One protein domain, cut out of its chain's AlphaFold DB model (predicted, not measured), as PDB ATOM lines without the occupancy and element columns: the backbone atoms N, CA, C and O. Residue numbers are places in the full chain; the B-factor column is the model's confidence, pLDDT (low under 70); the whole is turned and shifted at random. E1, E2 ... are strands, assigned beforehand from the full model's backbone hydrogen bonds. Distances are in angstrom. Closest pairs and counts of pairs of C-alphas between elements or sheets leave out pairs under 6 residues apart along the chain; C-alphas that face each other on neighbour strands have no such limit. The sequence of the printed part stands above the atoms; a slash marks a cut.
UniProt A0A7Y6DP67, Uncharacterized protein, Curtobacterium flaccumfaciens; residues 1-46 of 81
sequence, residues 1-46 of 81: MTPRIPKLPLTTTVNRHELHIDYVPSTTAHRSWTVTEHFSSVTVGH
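AT A GLANCE: This is residues 1 to 46 of the 81 residues of an uncharacterized protein of Curtobacterium flaccumfaciens (UniProt A0A7Y6DP67). A single strongly twisted sheet of four antiparallel strands zigzags along the chain: the long hairpin E2 and E3 makes its middle, the shorter E1 and E4 its two edges, and no named helix covers either face. An unnamed tail, residues 1 to 10, leads into E1 and adds to the length of the whole. The printed part has 46 residues, 26 of them in the named strands, in the order E1, E2, E3, E4 both along the chain and across the sheet. The class is all strand, and the whole is loose, with a radius of gyration of the C-alphas of 12.8 A and spans of 42 by 16 by 12 A.

IN THESE COORDINATES: Find C-alpha 31 at (118.962, 3.766, 82.481); from there E3, residues 31 to 39, runs 25.9 A to C-alpha 39 at (94.422, 1.832, 74.535). E2, residues 17 to 24, is 21.3 A long. E1 holds residues 11 to 14 over 10.0 A, and E4, residues 42 to 46, covers 12.8 A and ends at C-alpha 46 at (103.102, 5.304, 82.998).

HOW THE PARTS SIT: Begin at the inner strands E2 and E3, an antiparallel hairpin at 152 degrees, where N 22 and O 34 are 3.0 A apart, within hydrogen-bond range. The C-alphas of Tyr 23 and Trp 33 face each other at 4.4 A. Next, look for the edge strand E1, the antiparallel neighbour of E2 at 135 degrees, with N 12 and O 19 within hydrogen-bond range at 2.9 A. Then look for the other edge strand, E4, the antiparallel neighbour of E3 at 153 degrees, with N 37 and O 44 within hydrogen-bond range at 2.8 A. E1 and E4 are apart. The four strands form a meander, each the antiparallel neighbour of the one before, and their lines turn by 94 degrees from edge to edge.

THE WHOLE: The C-alphas farthest apart are those of Met 1 and Ser 41, 43.6 A. The printed part has no cut. The links E1 to E2 and E3 to E4 are tight, and E2 to E3 is short. Look at the B-factor column: the mean pLDDT of the printed part is 82.0, and residues 1 to 5 and 27 to 29 are under 70.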
ATOM      1  N   MET A   1     134.585  -2.389  82.390       45.03
ATOM      2  CA  MET A   1     133.546  -3.024  81.551       45.03
ATOM      3  C   MET A   1     132.432  -2.013  81.370       45.03
ATOM      4  O   MET A   1     131.889  -1.569  82.372       45.03
ATOM      5  N   THR A   2     132.136  -1.582  80.146       51.12
ATOM      6  CA  THR A   2     130.967  -0.727  79.899       51.12
ATOM      7  C   THR A   2     129.723  -1.560  80.208       51.12
ATOM      8  O   THR A   2     129.618  -2.660  79.656       51.12
ATOM      9  N   PRO A   3     128.816  -1.120  81.098       54.78
ATOM     10  CA  PRO A   3     127.599  -1.870  81.370       54.78
ATOM     11  C   PRO A   3     126.854  -2.061  80.047       54.78
ATOM     12  O   PRO A   3     126.562  -1.089  79.346       54.78
ATOM     13  N   ARG A   4     126.621  -3.322  79.658       66.75
ATOM     14  CA  ARG A   4     125.826  -3.632  78.470       66.75
ATOM     15  C   ARG A   4     124.416  -3.139  78.753       66.75
ATOM     16  O   ARG A   4     123.752  -3.660  79.641       66.75
ATOM     17  N   ILE A   5     124.006  -2.100  78.033       68.94
ATOM     18  CA  ILE A   5     122.645  -1.580  78.116       68.94
ATOM     19  C   ILE A   5     121.723  -2.695  77.614       68.94
ATOM     20  O   ILE A   5     121.929  -3.162  76.484       68.94
ATOM     21  N   PRO A   6     120.754  -3.156  78.420       77.19
ATOM     22  CA  PRO A   6     119.764  -4.096  77.929       77.19
ATOM     23  C   PRO A   6     118.976  -3.420  76.803       77.19
ATOM     24  O   PRO A   6     118.539  -2.275  76.923       77.19
ATOM     25  N   LYS A   7     118.859  -4.108  75.666       82.56
ATOM     26  CA  LYS A   7     118.050  -3.640  74.541       82.56
ATOM     27  C   LYS A   7     116.614  -4.077  74.795       82.56
ATOM     28  O   LYS A   7     116.327  -5.266  74.707       82.56
ATOM     29  N   LEU A   8     115.753  -3.120  75.113       88.00
ATOM     30  CA  LEU A   8     114.317  -3.345  75.202       88.00
ATOM     31  C   LEU A   8     113.693  -3.194  73.807       88.00
ATOM     32  O   LEU A   8     114.221  -2.432  72.987       88.00
ATOM     33  N   PRO A   9     112.608  -3.925  73.510       90.81
ATOM     34  CA  PRO A   9     111.834  -3.677  72.304       90.81
ATOM     35  C   PRO A   9     111.175  -2.295  72.390       90.81
ATOM     36  O   PRO A   9     110.806  -1.855  73.472       90.81
ATOM     37  N   LEU A  10     111.006  -1.630  71.243       90.38
ATOM     38  CA  LEU A  10     110.298  -0.344  71.175       90.38
ATOM     39  C   LEU A  10     108.819  -0.489  71.563       90.38
ATOM     40  O   LEU A  10     108.244   0.419  72.149       90.38
ATOM     41  N   THR A  11     108.227  -1.645  71.258       91.25
ATOM     42  CA  THR A  11     106.825  -1.954  71.537       91.25
ATOM     43  C   THR A  11     106.716  -3.356  72.130       91.25
ATOM     44  O   THR A  11     107.403  -4.280  71.688       91.25
ATOM     45  N   THR A  12     105.844  -3.534  73.116       91.12
ATOM     46  CA  THR A  12     105.474  -4.845  73.661       91.12
ATOM     47  C   THR A  12     103.973  -4.913  73.924       91.12
ATOM     48  O   THR A  12     103.294  -3.891  73.942       91.12
ATOM     49  N   THR A  13     103.454  -6.113  74.169       89.94
ATOM     50  CA  THR A  13     102.072  -6.307  74.604       89.94
ATOM     51  C   THR A  13     102.072  -6.968  75.975       89.94
ATOM     52  O   THR A  13     102.615  -8.057  76.129       89.94
ATOM     53  N   VAL A  14     101.444  -6.319  76.955       87.69
ATOM     54  CA  VAL A  14     101.295  -6.804  78.336       87.69
ATOM     55  C   VAL A  14      99.813  -6.758  78.683       87.69
ATOM     56  O   VAL A  14      99.173  -5.737  78.473       87.69
ATOM     57  N   ASN A  15      99.230  -7.852  79.175       84.44
ATOM     58  CA  ASN A  15      97.811  -7.903  79.572       84.44
ATOM     59  C   ASN A  15      96.806  -7.398  78.504       84.44
ATOM     60  O   ASN A  15      95.744  -6.893  78.846       84.44
ATOM     61  N   ARG A  16      97.098  -7.582  77.203       83.88
ATOM     62  CA  ARG A  16      96.342  -7.038  76.040       83.88
ATOM     63  C   ARG A  16      96.466  -5.524  75.814       83.88
ATOM     64  O   ARG A  16      95.775  -4.990  74.951       83.88
ATOM     65  N   HIS A  17      97.364  -4.864  76.526       85.31
ATOM     66  CA  HIS A  17      97.708  -3.463  76.338       85.31
ATOM     67  C   HIS A  17      98.981  -3.352  75.497       85.31
ATOM     68  O   HIS A  17      99.979  -4.020  75.781       85.31
ATOM     69  N   GLU A  18      98.942  -2.538  74.443       90.69
ATOM     70  CA  GLU A  18     100.128  -2.214  73.652       90.69
ATOM     71  C   GLU A  18     100.916  -1.118  74.371       90.69
ATOM     72  O   GLU A  18     100.384  -0.048  74.665       90.69
ATOM     73  N   LEU A  19     102.179  -1.403  74.681       92.56
ATOM     74  CA  LEU A  19     103.072  -0.499  75.392       92.56
ATOM     75  C   LEU A  19     104.207  -0.064  74.477       92.56
ATOM     76  O   LEU A  19     104.906  -0.905  73.913       92.56
ATOM     77  N   HIS A  20     104.433   1.240  74.392       93.44
ATOM     78  CA  HIS A  20     105.623   1.847  73.811       93.44
ATOM     79  C   HIS A  20     106.657   2.117  74.899       93.44
ATOM     80  O   HIS A  20     106.336   2.672  75.952       93.44
ATOM     81  N   ILE A  21     107.892   1.687  74.645       92.88
ATOM     82  CA  ILE A  21     109.019   1.743  75.573       92.88
ATOM     83  C   ILE A  21     110.135   2.557  74.919       92.88
ATOM     84  O   ILE A  21     110.937   2.052  74.130       92.88
ATOM     85  N   ASP A  22     110.215   3.829  75.289       91.25
ATOM     86  CA  ASP A  22     111.182   4.766  74.730       91.25
ATOM     87  C   ASP A  22     112.361   4.948  75.678       91.25
ATOM     88  O   ASP A  22     112.202   5.383  76.821       91.25
ATOM     89  N   TYR A  23     113.569   4.631  75.208       90.19
ATOM     90  CA  TYR A  23     114.779   4.854  75.995       90.19
ATOM     91  C   TYR A  23     115.015   6.349  76.191       90.19
ATOM     92  O   TYR A  23     115.160   7.094  75.224       90.19
ATOM     93  N   VAL A  24     115.127   6.767  77.449       85.94
ATOM     94  CA  VAL A  24     115.481   8.135  77.814       85.94
ATOM     95  C   VAL A  24     117.003   8.207  77.941       85.94
ATOM     96  O   VAL A  24     117.571   7.603  78.859       85.94
ATOM     97  N   PRO A  25     117.701   8.922  77.040       78.25
ATOM     98  CA  PRO A  25     119.147   9.047  77.115       78.25
ATOM     99  C   PRO A  25     119.541   9.736  78.420       78.25
ATOM    100  O   PRO A  25     119.110  10.853  78.693       78.25
ATOM    101  N   SER A  26     120.388   9.082  79.210       71.69
ATOM    102  CA  SER A  26     120.938   9.661  80.434       71.69
ATOM    103  C   SER A  26     122.456   9.761  80.354       71.69
ATOM    104  O   SER A  26     123.137   8.827  79.917       71.69
ATOM    105  N   THR A  27     122.985  10.891  80.818       69.38
ATOM    106  CA  THR A  27     124.422  11.099  81.045       69.38
ATOM    107  C   THR A  27     124.916  10.379  82.302       69.38
ATOM    108  O   THR A  27     126.123  10.224  82.482       69.38
ATOM    109  N   THR A  28     124.005   9.905  83.158       66.88
ATOM    110  CA  THR A  28     124.319   9.113  84.353       66.88
ATOM    111  C   THR A  28     124.375   7.614  84.035       66.88
ATOM    112  O   THR A  28     124.037   7.171  82.933       66.88
ATOM    113  N   ALA A  29     124.846   6.805  84.991       66.62
ATOM    114  CA  ALA A  29     124.899   5.348  84.847       66.62
ATOM    115  C   ALA A  29     123.506   4.686  84.851       66.62
ATOM    116  O   ALA A  29     123.365   3.574  84.342       66.62
ATOM    117  N   HIS A  30     122.490   5.370  85.383       76.12
ATOM    118  CA  HIS A  30     121.120   4.872  85.427       76.12
ATOM    119  C   HIS A  30     120.506   4.893  84.027       76.12
ATOM    120  O   HIS A  30     120.770   5.784  83.209       76.12
ATOM    121  N   ARG A  31     119.686   3.886  83.744       85.81
ATOM    122  CA  ARG A  31     118.962   3.766  82.481       85.81
ATOM    123  C   ARG A  31     117.480   3.829  82.789       85.81
ATOM    124  O   ARG A  31     117.028   3.189  83.731       85.81
ATOM    125  N   SER A  32     116.745   4.616  82.023       90.94
ATOM    126  CA  SER A  32     115.306   4.759  82.196       90.94
ATOM    127  C   SER A  32     114.608   4.713  80.851       90.94
ATOM    128  O   SER A  32     115.140   5.211  79.859       90.94
ATOM    129  N   TRP A  33     113.411   4.146  80.838       93.06
ATOM    130  CA  TRP A  33     112.520   4.129  79.696       93.06
ATOM    131  C   TRP A  33     111.188   4.746  80.091       93.06
ATOM    132  O   TRP A  33     110.650   4.463  81.165       93.06
ATOM    133  N   THR A  34     110.657   5.588  79.215       92.62
ATOM    134  CA  THR A  34     109.270   6.030  79.305       92.62
ATOM    135  C   THR A  34     108.395   4.895  78.810       92.62
ATOM    136  O   THR A  34     108.664   4.337  77.749       92.62
ATOM    137  N   VAL A  35     107.368   4.554  79.582       91.56
ATOM    138  CA  VAL A  35     106.386   3.546  79.196       91.56
ATOM    139  C   VAL A  35     105.078   4.262  78.916       91.56
ATOM    140  O   VAL A  35     104.570   4.995  79.764       91.56
ATOM    141  N   THR A  36     104.554   4.066  77.717       91.56
ATOM    142  CA  THR A  36     103.307   4.680  77.278       91.56
ATOM    143  C   THR A  36     102.373   3.594  76.795       91.56
ATOM    144  O   THR A  36     102.736   2.796  75.941       91.56
ATOM    145  N   GLU A  37     101.167   3.558  77.331       89.50
ATOM    146  CA  GLU A  37     100.144   2.609  76.931       89.50
ATOM    147  C   GLU A  37      99.248   3.212  75.854       89.50
ATOM    148  O   GLU A  37      98.782   4.349  75.972       89.50
ATOM    149  N   HIS A  38      98.993   2.426  74.816       87.50
ATOM    150  CA  HIS A  38      98.051   2.733  73.758       87.50
ATOM    151  C   HIS A  38      96.807   1.865  73.949       87.50
ATOM    152  O   HIS A  38      96.819   0.658  73.701       87.50
ATOM    153  N   PHE A  39      95.714   2.490  74.388       77.25
ATOM    154  CA  PHE A  39      94.422   1.832  74.535       77.25
ATOM    155  C   PHE A  39      93.384   2.533  73.661       77.25
ATOM    156  O   PHE A  39      92.896   3.622  73.977       77.25
ATOM    157  N   SER A  40      93.028   1.897  72.541       76.56
ATOM    158  CA  SER A  40      92.130   2.476  71.537       76.56
ATOM    159  C   SER A  40      92.650   3.843  71.040       76.56
ATOM    160  O   SER A  40      93.738   3.900  70.475       76.56
ATOM    161  N   SER A  41      91.908   4.940  71.232       77.69
ATOM    162  CA  SER A  41      92.343   6.309  70.893       77.69
ATOM    163  C   SER A  41      92.996   7.076  72.051       77.69
ATOM    164  O   SER A  41      93.227   8.277  71.916       77.69
ATOM    165  N   VAL A  42      93.268   6.431  73.189       78.25
ATOM    166  CA  VAL A  42      93.851   7.083  74.368       78.25
ATOM    167  C   VAL A  42      95.299   6.646  74.557       78.25
ATOM    168  O   VAL A  42      95.629   5.463  74.466       78.25
ATOM    169  N   THR A  43      96.150   7.624  74.853       84.19
ATOM    170  CA  THR A  43      97.553   7.432  75.216       84.19
ATOM    171  C   THR A  43      97.713   7.740  76.700       84.19
ATOM    172  O   THR A  43      97.417   8.856  77.130       84.19
ATOM    173  N   VAL A  44      98.162   6.761  77.487       86.06
ATOM    174  CA  VAL A  44      98.352   6.898  78.939       86.06
ATOM    175  C   VAL A  44      99.834   6.770  79.267       86.06
ATOM    176  O   VAL A  44     100.469   5.769  78.945       86.06
ATOM    177  N   GLY A  45     100.401   7.800  79.895       86.25
ATOM    178  CA  GLY A  45     101.779   7.765  80.381       86.25
ATOM    179  C   GLY A  45     101.876   7.010  81.704       86.25
ATOM    180  O   GLY A  45     101.098   7.274  82.620       86.25
ATOM    181  N   HIS A  46     102.852   6.112  81.808       87.50
ATOM    182  CA  HIS A  46     103.102   5.304  82.998       87.50
ATOM    183  C   HIS A  46     104.411   5.692  83.692       87.50
ATOM    184  O   HIS A  46     105.286   6.319  83.078       87.50
TER     185      HIS A  46